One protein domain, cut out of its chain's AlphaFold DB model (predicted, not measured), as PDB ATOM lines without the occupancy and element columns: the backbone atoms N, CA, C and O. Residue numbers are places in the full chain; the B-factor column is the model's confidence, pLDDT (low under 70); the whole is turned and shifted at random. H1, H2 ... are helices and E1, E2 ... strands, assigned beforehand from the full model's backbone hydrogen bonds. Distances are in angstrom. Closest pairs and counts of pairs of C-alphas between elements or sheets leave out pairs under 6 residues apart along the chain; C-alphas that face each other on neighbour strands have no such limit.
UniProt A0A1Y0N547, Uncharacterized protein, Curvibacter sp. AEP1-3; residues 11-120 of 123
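What this domain is: This is residues 11 to 120 of the 123 residues of an uncharacterized protein of Curvibacter sp. AEP1-3 (UniProt A0A1Y0N547). Helix H3 runs through the middle, with H4 and H5 packed across it to make a group of three crossed helices. H1 and H2 run roughly alongside each other in opposite directions on the other side of the model, and the small hairpin E1 and E2 sits by the last turns of H1. The 110 printed residues hold five named helices and two named strands in the order H1 E1 E2 H2 H3 H4 H5, mostly helix, with the strands antiparallel. The whole is compact, with a radius of gyration of the C-alphas of 13.6 A and spans of 37 by 33 by 22 A.

Where its parts are: H1, residues 11 to 27, is 24.4 A long and begins at C-alpha 11 (-4.693, -47.229, 23.551). E1 is residues 33 to 35 and E2 residues 47 to 49. H2, residues 54 to 66, is 18.1 A long. H3, residues 75 to 91, measures 24.0 A. H4 is residues 96 to 106, 15.3 A. H5, residues 111 to 119, 12.3 A long, ends at C-alpha 119 (6.446, -31.768, 39.516).

How they stand to each other: H3 is the hub. It touches H4 at a steep tilt of 50 degrees, opposite ways, closest at the C-alphas of Leu 89 and Ala 99, 5.5 A. With residues 79 to 83 alone it touches H5, about perpendicular at 83 degrees; the closest C-alphas, Asn 79 and Ala 117, are 5.1 A apart. H2 and H3 only just touch, with 3 pairs of C-alphas within 8 A, the closest Val 55 and Val 77 at 6.3 A. H1 is close to H3 but not clearly touching. In the hairpin, N 34 and O 48 are within hydrogen-bond range at 2.8 A. Every O i to N i+4 pair is within hydrogen-bond range in H1, H2, H3, H4 and H5.

The domain as a whole: The C-alphas farthest apart, Ser 65 and Gly 93, are 39.3 A apart. The printed part has no cut, and the link E1 to E2 is long. Residues 67 to 77 and 120 have pLDDT under 70.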
ATOM      1  N   SER A  11      -5.337 -48.313  22.806       75.06
ATOM      2  CA  SER A  11      -4.693 -47.229  23.551       75.06
ATOM      3  C   SER A  11      -5.016 -45.863  22.955       75.06
ATOM      4  O   SER A  11      -5.476 -44.988  23.674       75.06
ATOM      5  N   GLU A  12      -4.881 -45.676  21.640       74.56
ATOM      6  CA  GLU A  12      -5.200 -44.392  20.989       74.56
ATOM      7  C   GLU A  12      -6.661 -43.971  21.194       74.56
ATOM      8  O   GLU A  12      -6.961 -42.790  21.369       74.56
ATOM      9  N   ARG A  13      -7.588 -44.938  21.191       81.25
ATOM     10  CA  ARG A  13      -9.005 -44.670  21.468       81.25
ATOM     11  C   ARG A  13      -9.244 -44.310  22.929       81.25
ATOM     12  O   ARG A  13     -10.066 -43.437  23.191       81.25
ATOM     13  N   GLU A  14      -8.550 -44.965  23.856       82.19
ATOM     14  CA  GLU A  14      -8.604 -44.632  25.281       82.19
ATOM     15  C   GLU A  14      -8.042 -43.227  25.536       82.19
ATOM     16  O   GLU A  14      -8.714 -42.421  26.171       82.19
ATOM     17  N   TYR A  15      -6.899 -42.881  24.938       77.50
ATOM     18  CA  TYR A  15      -6.315 -41.539  25.008       77.50
ATOM     19  C   TYR A  15      -7.265 -40.459  24.491       77.50
ATOM     20  O   TYR A  15      -7.497 -39.454  25.165       77.50
ATOM     21  N   ALA A  16      -7.859 -40.669  23.313       81.62
ATOM     22  CA  ALA A  16      -8.840 -39.737  22.768       81.62
ATOM     23  C   ALA A  16     -10.066 -39.596  23.687       81.62
ATOM     24  O   ALA A  16     -10.586 -38.494  23.867       81.62
ATOM     25  N   ALA A  17     -10.524 -40.697  24.289       85.31
ATOM     26  CA  ALA A  17     -11.640 -40.680  25.227       85.31
ATOM     27  C   ALA A  17     -11.300 -39.930  26.524       85.31
ATOM     28  O   ALA A  17     -12.131 -39.150  26.995       85.31
ATOM     29  N   ASP A  18     -10.095 -40.116  27.070       83.06
ATOM     30  CA  ASP A  18      -9.611 -39.405  28.257       83.06
ATOM     31  C   ASP A  18      -9.501 -37.891  27.982       83.06
ATOM     32  O   ASP A  18     -10.014 -37.086  28.764       83.06
ATOM     33  N   LEU A  19      -8.970 -37.484  26.820       82.88
ATOM     34  CA  LEU A  19      -8.917 -36.072  26.412       82.88
ATOM     35  C   LEU A  19     -10.321 -35.456  26.292       82.88
ATOM     36  O   LEU A  19     -10.587 -34.377  26.822       82.88
ATOM     37  N   VAL A  20     -11.255 -36.155  25.640       86.38
ATOM     38  CA  VAL A  20     -12.651 -35.702  25.528       86.38
ATOM     39  C   VAL A  20     -13.315 -35.601  26.904       86.38
ATOM     40  O   VAL A  20     -14.075 -34.659  27.143       86.38
ATOM     41  N   ARG A  21     -13.043 -36.543  27.817       88.38
ATOM     42  CA  ARG A  21     -13.561 -36.503  29.193       88.38
ATOM     43  C   ARG A  21     -13.069 -35.256  29.923       88.38
ATOM     44  O   ARG A  21     -13.896 -34.569  30.519       88.38
ATOM     45  N   LEU A  22     -11.774 -34.945  29.848       85.56
ATOM     46  CA  LEU A  22     -11.198 -33.756  30.481       85.56
ATOM     47  C   LEU A  22     -11.850 -32.464  29.976       85.56
ATOM     48  O   LEU A  22     -12.312 -31.659  30.781       85.56
ATOM     49  N   TYR A  23     -11.986 -32.301  28.658       86.50
ATOM     50  CA  TYR A  23     -12.614 -31.107  28.081       86.50
ATOM     51  C   TYR A  23     -14.094 -30.966  28.451       86.50
ATOM     52  O   TYR A  23     -14.572 -29.857  28.677       86.50
ATOM     53  N   ARG A  24     -14.837 -32.077  28.543       89.38
ATOM     54  CA  ARG A  24     -16.227 -32.045  29.026       89.38
ATOM     55  C   ARG A  24     -16.303 -31.613  30.489       89.38
ATOM     56  O   ARG A  24     -17.097 -30.734  30.801       89.38
ATOM     57  N   ARG A  25     -15.437 -32.160  31.348       89.94
ATOM     58  CA  ARG A  25     -15.353 -31.776  32.767       89.94
ATOM     59  C   ARG A  25     -14.986 -30.305  32.947       89.94
ATOM     60  O   ARG A  25     -15.557 -29.657  33.817       89.94
ATOM     61  N   ALA A  26     -14.065 -29.782  32.135       88.62
ATOM     62  CA  ALA A  26     -13.696 -28.366  32.140       88.62
ATOM     63  C   ALA A  26     -14.862 -27.471  31.706       88.62
ATOM     64  O   ALA A  26     -15.163 -26.489  32.375       88.62
ATOM     65  N   LYS A  27     -15.603 -27.860  30.660       90.12
ATOM     66  CA  LYS A  27     -16.807 -27.143  30.209       90.12
ATOM     67  C   LYS A  27     -17.900 -27.045  31.282       90.12
ATOM     68  O   LYS A  27     -18.677 -26.097  31.267       90.12
ATOM     69  N   GLU A  28     -17.993 -28.037  32.160       92.19
ATOM     70  CA  GLU A  28     -18.970 -28.079  33.254       92.19
ATOM     71  C   GLU A  28     -18.576 -27.194  34.449       92.19
ATOM     72  O   GLU A  28     -19.415 -26.957  35.319       92.19
ATOM     73  N   GLN A  29     -17.337 -26.681  34.502       90.31
ATOM     74  CA  GLN A  29     -16.908 -25.773  35.569       90.31
ATOM     75  C   GLN A  29     -17.513 -24.369  35.387       90.31
ATOM     76  O   GLN A  29     -17.641 -23.905  34.251       90.31
ATOM     77  N   PRO A  30     -17.854 -23.652  36.479       89.69
ATOM     78  CA  PRO A  30     -18.454 -22.315  36.402       89.69
ATOM     79  C   PRO A  30     -17.612 -21.284  35.637       89.69
ATOM     80  O   PRO A  30     -18.154 -20.428  34.937       89.69
ATOM     81  N   ASP A  31     -16.290 -21.360  35.762       90.56
ATOM     82  CA  ASP A  31     -15.319 -20.507  35.071       90.56
ATOM     83  C   ASP A  31     -14.807 -21.120  33.752       90.56
ATOM     84  O   ASP A  31     -14.291 -20.396  32.892       90.56
ATOM     85  N   GLY A  32     -15.051 -22.416  33.541       87.44
ATOM     86  CA  GLY A  32     -14.545 -23.205  32.420       87.44
ATOM     87  C   GLY A  32     -13.152 -23.798  32.657       87.44
ATOM     88  O   GLY A  32     -12.577 -24.344  31.715       87.44
ATOM     89  N   ILE A  33     -12.611 -23.688  33.876       89.25
ATOM     90  CA  ILE A  33     -11.243 -24.075  34.219       89.25
ATOM     91  C   ILE A  33     -11.273 -25.306  35.125       89.25
ATOM     92  O   ILE A  33     -11.802 -25.287  36.231       89.25
ATOM     93  N   LEU A  34     -10.666 -26.398  34.669       88.00
ATOM     94  CA  LEU A  34     -10.505 -27.618  35.454       88.00
ATOM     95  C   LEU A  34      -9.098 -27.690  36.046       88.00
ATOM     96  O   LEU A  34      -8.138 -27.863  35.303       88.00
ATOM     97  N   CYS A  35      -8.979 -27.664  37.372       86.12
ATOM     98  CA  CYS A  35      -7.749 -28.066  38.057       86.12
ATOM     99  C   CYS A  35      -7.702 -29.597  38.174       86.12
ATOM    100  O   CYS A  35      -8.607 -30.208  38.751       86.12
ATOM    101  N   VAL A  36      -6.678 -30.236  37.599       82.12
ATOM    102  CA  VAL A  36      -6.557 -31.708  37.615       82.12
ATOM    103  C   VAL A  36      -5.852 -32.238  38.867       82.12
ATOM    104  O   VAL A  36      -5.939 -33.434  39.153       82.12
ATOM    105  N   ASN A  37      -5.198 -31.363  39.635       80.38
ATOM    106  CA  ASN A  37      -4.458 -31.656  40.866       80.38
ATOM    107  C   ASN A  37      -4.727 -30.606  41.971       80.38
ATOM    108  O   ASN A  37      -3.805 -29.930  42.422       80.38
ATOM    109  N   PRO A  38      -5.972 -30.487  42.470       81.75
ATOM    110  CA  PRO A  38      -6.354 -29.436  43.421       81.75
ATOM    111  C   PRO A  38      -5.626 -29.501  44.774       81.75
ATOM    112  O   PRO A  38      -5.550 -28.498  45.474       81.75
ATOM    113  N   GLU A  39      -5.081 -30.664  45.135       79.19
ATOM    114  CA  GLU A  39      -4.322 -30.870  46.375       79.19
ATOM    115  C   GLU A  39      -2.888 -30.305  46.312       79.19
ATOM    116  O   GLU A  39      -2.201 -30.258  47.331       79.19
ATOM    117  N   ALA A  40      -2.410 -29.916  45.124       76.69
ATOM    118  CA  ALA A  40      -1.091 -29.316  44.953       76.69
ATOM    119  C   ALA A  40      -1.088 -27.831  45.377       76.69
ATOM    120  O   ALA A  40      -2.132 -27.166  45.294       76.69
ATOM    121  N   PRO A  41       0.075 -27.285  45.793       79.75
ATOM    122  CA  PRO A  41       0.249 -25.846  45.984       79.75
ATOM    123  C   PRO A  41      -0.211 -25.060  44.745       79.75
ATOM    124  O   PRO A  41      -0.009 -25.552  43.633       79.75
ATOM    125  N   PRO A  42      -0.809 -23.860  44.889       80.12
ATOM    126  CA  PRO A  42      -1.352 -23.091  43.763       80.12
ATOM    127  C   PRO A  42      -0.384 -22.910  42.584       80.12
ATOM    128  O   PRO A  42      -0.795 -22.966  41.431       80.12
ATOM    129  N   GLU A  43       0.904 -22.740  42.869       76.38
ATOM    130  CA  GLU A  43       1.992 -22.599  41.897       76.38
ATOM    131  C   GLU A  43       2.336 -23.878  41.108       76.38
ATOM    132  O   GLU A  43       3.046 -23.803  40.107       76.38
ATOM    133  N   GLU A  44       1.844 -25.038  41.546       71.06
ATOM    134  CA  GLU A  44       2.055 -26.362  40.938       71.06
ATOM    135  C   GLU A  44       0.756 -26.956  40.359       71.06
ATOM    136  O   GLU A  44       0.743 -28.073  39.823       71.06
ATOM    137  N   GLN A  45      -0.360 -26.227  40.463       78.81
ATOM    138  CA  GLN A  45      -1.643 -26.671  39.937       78.81
ATOM    139  C   GLN A  45      -1.630 -26.661  38.407       78.81
ATOM    140  O   GLN A  45      -1.423 -25.634  37.769       78.81
ATOM    141  N   ALA A  46      -1.888 -27.818  37.808       80.25
ATOM    142  CA  ALA A  46      -2.144 -27.942  36.391       80.25
ATOM    143  C   ALA A  46      -3.630 -27.711  36.122       80.25
ATOM    144  O   ALA A  46      -4.517 -28.419  36.619       80.25
ATOM    145  N   THR A  47      -3.894 -26.712  35.292       83.62
ATOM    146  CA  THR A  47      -5.244 -26.306  34.922       83.62
ATOM    147  C   THR A  47      -5.488 -26.513  33.437       83.62
ATOM    148  O   THR A  47      -4.610 -26.281  32.611       83.62
ATOM    149  N   LEU A  48      -6.709 -26.902  33.096       85.12
ATOM    150  CA  LEU A  48      -7.207 -26.963  31.732       85.12
ATOM    151  C   LEU A  48      -8.326 -25.935  31.567       85.12
ATOM    152  O   LEU A  48      -9.402 -26.113  32.136       85.12
ATOM    153  N   ASP A  49      -8.088 -24.894  30.771       87.12
ATOM    154  CA  ASP A  49      -9.131 -23.952  30.364       87.12
ATOM    155  C   ASP A  49      -9.846 -24.477  29.110       87.12
ATOM    156  O   ASP A  49      -9.250 -24.610  28.045       87.12
ATOM    157  N   TYR A  50     -11.145 -24.768  29.220       83.94
ATOM    158  CA  TYR A  50     -11.967 -25.197  28.084       83.94
ATOM    159  C   TYR A  50     -12.044 -24.143  26.965       83.94
ATOM    160  O   TYR A  50     -12.285 -24.487  25.804       83.94
ATOM    161  N   LYS A  51     -11.891 -22.860  27.308       85.56
ATOM    162  CA  LYS A  51     -11.943 -21.740  26.361       85.56
ATOM    163  C   LYS A  51     -10.628 -21.552  25.613       85.56
ATOM    164  O   LYS A  51     -10.656 -20.917  24.561       85.56
ATOM    165  N   ASP A  52      -9.524 -22.102  26.118       83.94
ATOM    166  CA  ASP A  52      -8.247 -22.123  25.418       83.94
ATOM    167  C   ASP A  52      -8.108 -23.423  24.604       83.94
ATOM    168  O   ASP A  52      -7.845 -24.498  25.151       83.94
ATOM    169  N   PRO A  53      -8.273 -23.367  23.270       78.62
ATOM    170  CA  PRO A  53      -8.180 -24.554  22.445       78.62
ATOM    171  C   PRO A  53      -6.729 -24.989  22.204       78.62
ATOM    172  O   PRO A  53      -6.548 -26.013  21.551       78.62
ATOM    173  N   ALA A  54      -5.701 -24.262  22.664       80.38
ATOM    174  CA  ALA A  54      -4.301 -24.535  22.325       80.38
ATOM    175  C   ALA A  54      -3.886 -25.980  22.636       80.38
ATOM    176  O   ALA A  54      -3.283 -26.657  21.800       80.38
ATOM    177  N   VAL A  55      -4.279 -26.486  23.805       74.00
ATOM    178  CA  VAL A  55      -3.994 -27.856  24.255       74.00
ATOM    179  C   VAL A  55      -4.692 -28.889  23.352       74.00
ATOM    180  O   VAL A  55      -4.083 -29.886  22.958       74.00
ATOM    181  N   LEU A  56      -5.947 -28.641  22.961       80.50
ATOM    182  CA  LEU A  56      -6.711 -29.513  22.061       80.50
ATOM    183  C   LEU A  56      -6.157 -29.480  20.636       80.50
ATOM    184  O   LEU A  56      -5.979 -30.530  20.024       80.50
ATOM    185  N   LEU A  57      -5.879 -28.286  20.113       81.06
ATOM    186  CA  LEU A  57      -5.337 -28.082  18.773       81.06
ATOM    187  C   LEU A  57      -3.957 -28.720  18.648       81.06
ATOM    188  O   LEU A  57      -3.733 -29.456  17.702       81.06
ATOM    189  N   SER A  58      -3.087 -28.565  19.648       77.19
ATOM    190  CA  SER A  58      -1.780 -29.234  19.689       77.19
ATOM    191  C   SER A  58      -1.906 -30.762  19.620       77.19
ATOM    192  O   SER A  58      -1.172 -31.422  18.879       77.19
ATOM    193  N   ALA A  59      -2.869 -31.348  20.342       76.25
ATOM    194  CA  ALA A  59      -3.133 -32.786  20.276       76.25
ATOM    195  C   ALA A  59      -3.670 -33.219  18.897       76.25
ATOM    196  O   ALA A  59      -3.249 -34.249  18.364       76.25
ATOM    197  N   LEU A  60      -4.577 -32.433  18.308       81.69
ATOM    198  CA  LEU A  60      -5.170 -32.710  16.997       81.69
ATOM    199  C   LEU A  60      -4.178 -32.513  15.844       81.69
ATOM    200  O   LEU A  60      -4.180 -33.325  14.923       81.69
ATOM    201  N   ASP A  61      -3.308 -31.507  15.900       80.31
ATOM    202  CA  ASP A  61      -2.266 -31.249  14.900       80.31
ATOM    203  C   ASP A  61      -1.237 -32.385  14.866       80.31
ATOM    204  O   ASP A  61      -0.824 -32.841  13.794       80.31
ATOM    205  N   ARG A  62      -0.858 -32.916  16.035       72.88
ATOM    206  CA  ARG A  62      -0.001 -34.113  16.119       72.88
ATOM    207  C   ARG A  62      -0.694 -35.333  15.532       72.88
ATOM    208  O   ARG A  62      -0.125 -36.005  14.676       72.88
ATOM    209  N   PHE A  63      -1.953 -35.567  15.903       78.88
ATOM    210  CA  PHE A  63      -2.732 -36.659  15.325       78.88
ATOM    211  C   PHE A  63      -2.866 -36.530  13.798       78.88
ATOM    212  O   PHE A  63      -2.696 -37.510  13.079       78.88
ATOM    213  N   ALA A  64      -3.130 -35.325  13.287       81.56
ATOM    214  CA  ALA A  64      -3.269 -35.069  11.857       81.56
ATOM    215  C   ALA A  64      -1.953 -35.268  11.088       81.56
ATOM    216  O   ALA A  64      -1.975 -35.765   9.963       81.56
ATOM    217  N   SER A  65      -0.816 -34.900  11.685       79.75
ATOM    218  CA  SER A  65       0.504 -35.009  11.051       79.75
ATOM    219  C   SER A  65       1.098 -36.419  11.108       79.75
ATOM    220  O   SER A  65       1.736 -36.844  10.146       79.75
ATOM    221  N   GLN A  66       0.887 -37.156  12.200       73.94
ATOM    222  CA  GLN A  66       1.513 -38.465  12.424       73.94
ATOM    223  C   GLN A  66       0.554 -39.641  12.192       73.94
ATOM    224  O   GLN A  66       0.993 -40.756  11.915       73.94
ATOM    225  N   GLY A  67      -0.760 -39.405  12.250       69.56
ATOM    226  CA  GLY A  67      -1.796 -40.432  12.110       69.56
ATOM    227  C   GLY A  67      -2.058 -41.243  13.383       69.56
ATOM    228  O   GLY A  67      -2.862 -42.173  13.345       69.56
ATOM    229  N   PHE A  68      -1.393 -40.891  14.482       68.50
ATOM    230  CA  PHE A  68      -1.540 -41.462  15.816       68.50
ATOM    231  C   PHE A  68      -1.276 -40.374  16.861       68.50
ATOM    232  O   PHE A  68      -0.658 -39.351  16.565       68.50
ATOM    233  N   PHE A  69      -1.763 -40.571  18.085       66.31
ATOM    234  CA  PHE A  69      -1.299 -39.767  19.213       66.31
ATOM    235  C   PHE A  69       0.069 -40.326  19.604       66.31
ATOM    236  O   PHE A  69       0.136 -41.441  20.114       66.31
ATOM    237  N   ASP A  70       1.153 -39.615  19.284       58.00
ATOM    238  CA  ASP A  70       2.502 -40.029  19.684       58.00
ATOM    239  C   ASP A  70       2.557 -40.300  21.195       58.00
ATOM    240  O   ASP A  70       1.880 -39.629  21.982       58.00
ATOM    241  N   ASP A  71       3.451 -41.194  21.626       52.56
ATOM    242  CA  ASP A  71       3.780 -41.352  23.055       52.56
ATOM    243  C   ASP A  71       4.302 -40.032  23.659       52.56
ATOM    244  O   ASP A  71       4.351 -39.855  24.877       52.56
ATOM    245  N   TRP A  72       4.666 -39.076  22.810       46.16
ATOM    246  CA  TRP A  72       4.869 -37.671  23.120       46.16
ATOM    247  C   TRP A  72       3.663 -36.840  22.667       46.16
ATOM    248  O   TRP A  72       3.768 -36.009  21.770       46.16
ATOM    249  N   LEU A  73       2.503 -36.986  23.305       51.41
ATOM    250  CA  LEU A  73       1.565 -35.862  23.408       51.41
ATOM    251  C   LEU A  73       2.373 -34.639  23.881       51.41
ATOM    252  O   LEU A  73       3.241 -34.789  24.745       51.41
ATOM    253  N   GLY A  74       2.168 -33.464  23.270       51.62
ATOM    254  CA  GLY A  74       2.852 -32.230  23.690       51.62
ATOM    255  C   GLY A  74       2.833 -32.134  25.213       51.62
ATOM    256  O   GLY A  74       1.809 -32.481  25.802       51.62
ATOM    257  N   GLY A  75       3.983 -31.802  25.818       59.53
ATOM    258  CA  GLY A  75       4.281 -32.076  27.233       59.53
ATOM    259  C   GLY A  75       3.117 -31.781  28.178       59.53
ATOM    260  O   GLY A  75       2.831 -32.576  29.065       59.53
ATOM    261  N   ASP A  76       2.371 -30.722  27.889       65.44
ATOM    262  CA  ASP A  76       1.273 -30.227  28.709       65.44
ATOM    263  C   ASP A  76       0.066 -31.182  28.726       65.44
ATOM    264  O   ASP A  76      -0.429 -31.533  29.793       65.44
ATOM    265  N   VAL A  77      -0.364 -31.718  27.573       69.00
ATOM    266  CA  VAL A  77      -1.503 -32.661  27.501       69.00
ATOM    267  C   VAL A  77      -1.168 -33.969  28.218       69.00
ATOM    268  O   VAL A  77      -1.994 -34.515  28.951       69.00
ATOM    269  N   LYS A  78       0.047 -34.494  28.006       74.25
ATOM    270  CA  LYS A  78       0.459 -35.754  28.632       74.25
ATOM    271  C   LYS A  78       0.572 -35.594  30.143       74.25
ATOM    272  O   LYS A  78       0.117 -36.475  30.866       74.25
ATOM    273  N   ASN A  79       1.134 -34.481  30.616       78.38
ATOM    274  CA  ASN A  79       1.255 -34.219  32.045       78.38
ATOM    275  C   ASN A  79      -0.123 -34.083  32.703       78.38
ATOM    276  O   ASN A  79      -0.336 -34.683  33.753       78.38
ATOM    277  N   LEU A  80      -1.079 -33.408  32.052       79.19
ATOM    278  CA  LEU A  80      -2.465 -33.325  32.530       79.19
ATOM    279  C   LEU A  80      -3.108 -34.712  32.680       79.19
ATOM    280  O   LEU A  80      -3.724 -34.999  33.705       79.19
ATOM    281  N   LEU A  81      -2.937 -35.593  31.691       83.25
ATOM    282  CA  LEU A  81      -3.461 -36.964  31.742       83.25
ATOM    283  C   LEU A  81      -2.763 -37.822  32.808       83.25
ATOM    284  O   LEU A  81      -3.426 -38.588  33.509       83.25
ATOM    285  N   ILE A  82      -1.442 -37.682  32.951       87.19
ATOM    286  CA  ILE A  82      -0.657 -38.357  33.995       87.19
ATOM    287  C   ILE A  82      -1.151 -37.928  35.379       87.19
ATOM    288  O   ILE A  82      -1.385 -38.784  36.229       87.19
ATOM    289  N   GLN A  83      -1.349 -36.626  35.599       86.25
ATOM    290  CA  GLN A  83      -1.833 -36.093  36.871       86.25
ATOM    291  C   GLN A  83      -3.270 -36.512  37.165       86.25
ATOM    292  O   GLN A  83      -3.545 -36.959  38.276       86.25
ATOM    293  N   GLU A  84      -4.180 -36.438  36.186       87.25
ATOM    294  CA  GLU A  84      -5.565 -36.888  36.375       87.25
ATOM    295  C   GLU A  84      -5.605 -38.367  36.785       87.25
ATOM    296  O   GLU A  84      -6.275 -38.730  37.754       87.25
ATOM    297  N   PHE A  85      -4.866 -39.223  36.074       89.62
ATOM    298  CA  PHE A  85      -4.847 -40.654  36.357       89.62
ATOM    299  C   PHE A  85      -4.203 -40.968  37.711       89.62
ATOM    300  O   PHE A  85      -4.767 -41.733  38.494       89.62
ATOM    301  N   PHE A  86      -3.075 -40.329  38.027       90.31
ATOM    302  CA  PHE A  86      -2.421 -40.469  39.323       90.31
ATOM    303  C   PHE A  86      -3.355 -40.052  40.468       90.31
ATOM    304  O   PHE A  86      -3.546 -40.806  41.424       90.31
ATOM    305  N   ASN A  87      -4.007 -38.893  40.353       87.81
ATOM    306  CA  ASN A  87      -4.916 -38.385  41.380       87.81
ATOM    307  C   ASN A  87      -6.169 -39.244  41.526       87.81
ATOM    308  O   ASN A  87      -6.655 -39.429  42.640       87.81
ATOM    309  N   LYS A  88      -6.660 -39.838  40.433       89.69
ATOM    310  CA  LYS A  88      -7.735 -40.830  40.494       89.69
ATOM    311  C   LYS A  88      -7.332 -42.032  41.353       89.69
ATOM    312  O   LYS A  88      -8.075 -42.399  42.257       89.69
ATOM    313  N   LEU A  89      -6.142 -42.595  41.138       91.12
ATOM    314  CA  LEU A  89      -5.642 -43.714  41.947       91.12
ATOM    315  C   LEU A  89      -5.458 -43.317  43.420       91.12
ATOM    316  O   LEU A  89      -5.779 -44.092  44.323       91.12
ATOM    317  N   ARG A  90      -4.993 -42.090  43.683       91.88
ATOM    318  CA  ARG A  90      -4.886 -41.547  45.047       91.88
ATOM    319  C   ARG A  90      -6.253 -41.409  45.719       91.88
ATOM    320  O   ARG A  90      -6.381 -41.787  46.881       91.88
ATOM    321  N   ALA A  91      -7.269 -40.943  44.992       87.12
ATOM    322  CA  ALA A  91      -8.644 -40.842  45.482       87.12
ATOM    323  C   ALA A  91      -9.285 -42.218  45.747       87.12
ATOM    324  O   ALA A  91     -10.107 -42.352  46.650       87.12
ATOM    325  N   GLU A  92      -8.865 -43.257  45.022       91.88
ATOM    326  CA  GLU A  92      -9.244 -44.657  45.267       91.88
ATOM    327  C   GLU A  92      -8.508 -45.287  46.472       91.88
ATOM    328  O   GLU A  92      -8.711 -46.460  46.788       91.88
ATOM    329  N   GLY A  93      -7.658 -44.524  47.171       91.25
ATOM    330  CA  GLY A  93      -6.943 -44.964  48.371       91.25
ATOM    331  C   GLY A  93      -5.615 -45.674  48.098       91.25
ATOM    332  O   GLY A  93      -5.003 -46.204  49.030       91.25
ATOM    333  N   LYS A  94      -5.128 -45.687  46.849       92.31
ATOM    334  CA  LYS A  94      -3.813 -46.258  46.521       92.31
ATOM    335  C   LYS A  94      -2.695 -45.431  47.156       92.31
ATOM    336  O   LYS A  94      -2.755 -44.198  47.224       92.31
ATOM    337  N   THR A  95      -1.638 -46.104  47.611       94.12
ATOM    338  CA  THR A  95      -0.438 -45.426  48.120       94.12
ATOM    339  C   THR A  95       0.252 -44.649  47.000       94.12
ATOM    340  O   THR A  95       0.024 -44.910  45.821       94.12
ATOM    341  N   HIS A  96       1.092 -43.681  47.367       90.69
ATOM    342  CA  HIS A  96       1.836 -42.878  46.397       90.69
ATOM    343  C   HIS A  96       2.654 -43.756  45.437       90.69
ATOM    344  O   HIS A  96       2.553 -43.599  44.223       90.69
ATOM    345  N   GLU A  97       3.396 -44.728  45.977       92.19
ATOM    346  CA  GLU A  97       4.235 -45.630  45.180       92.19
ATOM    347  C   GLU A  97       3.416 -46.503  44.229       92.19
ATOM    348  O   GLU A  97       3.740 -46.570  43.047       92.19
ATOM    349  N   VAL A  98       2.308 -47.082  44.701       92.81
ATOM    350  CA  VAL A  98       1.431 -47.908  43.855       92.81
ATOM    351  C   VAL A  98       0.770 -47.063  42.766       92.81
ATOM    352  O   VAL A  98       0.737 -47.467  41.608       92.81
ATOM    353  N   ALA A  99       0.290 -45.862  43.102       92.94
ATOM    354  CA  ALA A  99      -0.302 -44.958  42.121       92.94
ATOM    355  C   ALA A  99       0.711 -44.546  41.041       92.94
ATOM    356  O   ALA A  99       0.377 -44.498  39.859       92.94
ATOM    357  N   LYS A 100       1.961 -44.279  41.431       93.38
ATOM    358  CA  LYS A 100       3.053 -43.922  40.519       93.38
ATOM    359  C   LYS A 100       3.439 -45.093  39.609       93.38
ATOM    360  O   LYS A 100       3.600 -44.876  38.410       93.38
ATOM    361  N   GLU A 101       3.544 -46.308  40.147       93.94
ATOM    362  CA  GLU A 101       3.845 -47.522  39.377       93.94
ATOM    363  C   GLU A 101       2.731 -47.834  38.365       93.94
ATOM    364  O   GLU A 101       2.998 -47.991  37.175       93.94
ATOM    365  N   GLU A 102       1.468 -47.839  38.797       92.94
ATOM    366  CA  GLU A 102       0.325 -48.083  37.906       92.94
ATOM    367  C   GLU A 102       0.210 -46.992  36.821       92.94
ATOM    368  O   GLU A 102      -0.099 -47.278  35.663       92.94
ATOM    369  N   THR A 103       0.531 -45.738  37.159       90.81
ATOM    370  CA  THR A 103       0.608 -44.638  36.183       90.81
ATOM    371  C   THR A 103       1.742 -44.863  35.180       90.81
ATOM    372  O   THR A 103       1.537 -44.735  33.974       90.81
ATOM    373  N   ALA A 104       2.930 -45.253  35.643       88.81
ATOM    374  CA  ALA A 104       4.067 -45.572  34.781       88.81
ATOM    375  C   ALA A 104       3.721 -46.689  33.782       88.81
ATOM    376  O   ALA A 104       4.001 -46.561  32.587       88.81
ATOM    377  N   GLN A 105       3.031 -47.731  34.255       88.75
ATOM    378  CA  GLN A 105       2.554 -48.838  33.428       88.75
ATOM    379  C   GLN A 105       1.507 -48.388  32.400       88.75
ATOM    380  O   GLN A 105       1.666 -48.693  31.219       88.75
ATOM    381  N   LYS A 106       0.474 -47.626  32.801       86.31
ATOM    382  CA  LYS A 106      -0.582 -47.162  31.877       86.31
ATOM    383  C   LYS A 106      -0.017 -46.325  30.728       86.31
ATOM    384  O   LYS A 106      -0.433 -46.489  29.583       86.31
ATOM    385  N   PHE A 107       0.918 -45.429  31.031       83.38
ATOM    386  CA  PHE A 107       1.483 -44.505  30.045       83.38
ATOM    387  C   PHE A 107       2.779 -45.015  29.394       83.38
ATOM    388  O   PHE A 107       3.403 -44.253  28.654       83.38
ATOM    389  N   CYS A 108       3.192 -46.262  29.664       84.12
ATOM    390  CA  CYS A 108       4.428 -46.874  29.157       84.12
ATOM    391  C   CYS A 108       5.680 -45.991  29.356       84.12
ATOM    392  O   CYS A 108       6.529 -45.871  28.472       84.12
ATOM    393  N   ILE A 109       5.802 -45.346  30.518       85.44
ATOM    394  CA  ILE A 109       6.917 -44.450  30.865       85.44
ATOM    395  C   ILE A 109       7.574 -44.871  32.175       85.44
ATOM    396  O   ILE A 109       6.996 -45.594  32.971       85.44
ATOM    397  N   SER A 110       8.792 -44.388  32.434       88.19
ATOM    398  CA  SER A 110       9.439 -44.624  33.728       88.19
ATOM    399  C   SER A 110       8.731 -43.876  34.862       88.19
ATOM    400  O   SER A 110       8.255 -42.755  34.666       88.19
ATOM    401  N   GLU A 111       8.773 -44.420  36.079       89.50
ATOM    402  CA  GLU A 111       8.319 -43.719  37.289       89.50
ATOM    403  C   GLU A 111       9.004 -42.358  37.477       89.50
ATOM    404  O   GLU A 111       8.387 -41.409  37.945       89.50
ATOM    405  N   SER A 112      10.267 -42.220  37.056       87.00
ATOM    406  CA  SER A 112      10.978 -40.934  37.086       87.00
ATOM    407  C   SER A 112      10.375 -39.901  36.126       87.00
ATOM    408  O   SER A 112      10.447 -38.695  36.359       87.00
ATOM    409  N   THR A 113       9.785 -40.353  35.017       85.75
ATOM    410  CA  THR A 113       9.046 -39.502  34.079       85.75
ATOM    411  C   THR A 113       7.700 -39.113  34.673       85.75
ATOM    412  O   THR A 113       7.340 -37.946  34.581       85.75
ATOM    413  N   VAL A 114       7.009 -40.048  35.339       87.25
ATOM    414  CA  VAL A 114       5.783 -39.754  36.100       87.25
ATOM    415  C   VAL A 114       6.077 -38.702  37.163       87.25
ATOM    416  O   VAL A 114       5.466 -37.643  37.141       87.25
ATOM    417  N   GLN A 115       7.086 -38.914  38.011       87.62
ATOM    418  CA  GLN A 115       7.475 -37.961  39.051       87.62
ATOM    419  C   GLN A 115       7.790 -36.579  38.470       87.62
ATOM    420  O   GLN A 115       7.366 -35.567  39.015       87.62
ATOM    421  N   ARG A 116       8.495 -36.519  37.334       84.00
ATOM    422  CA  ARG A 116       8.758 -35.248  36.649       84.00
ATOM    423  C   ARG A 116       7.489 -34.588  36.128       84.00
ATOM    424  O   ARG A 116       7.431 -33.374  36.194       84.00
ATOM    425  N   ALA A 117       6.510 -35.336  35.629       81.75
ATOM    426  CA  ALA A 117       5.224 -34.796  35.182       81.75
ATOM    427  C   ALA A 117       4.320 -34.356  36.349       81.75
ATOM    428  O   ALA A 117       3.506 -33.454  36.180       81.75
ATOM    429  N   LEU A 118       4.479 -34.962  37.530       81.19
ATOM    430  CA  LEU A 118       3.817 -34.523  38.761       81.19
ATOM    431  C   LEU A 118       4.425 -33.220  39.313       81.19
ATOM    432  O   LEU A 118       3.720 -32.465  39.965       81.19
ATOM    433  N   VAL A 119       5.713 -32.964  39.046       73.50
ATOM    434  CA  VAL A 119       6.446 -31.768  39.516       73.50
ATOM    435  C   VAL A 119       6.473 -30.646  38.465       73.50
ATOM    436  O   VAL A 119       6.461 -29.468  38.804       73.50
ATOM    437  N   LYS A 120       6.525 -30.983  37.169       56.19
ATOM    438  CA  LYS A 120       6.482 -30.031  36.047       56.19
ATOM    439  C   LYS A 120       5.037 -29.737  35.641       56.19
ATOM    440  O   LYS A 120       4.584 -30.185  34.588       56.19
TER     441      LYS A 120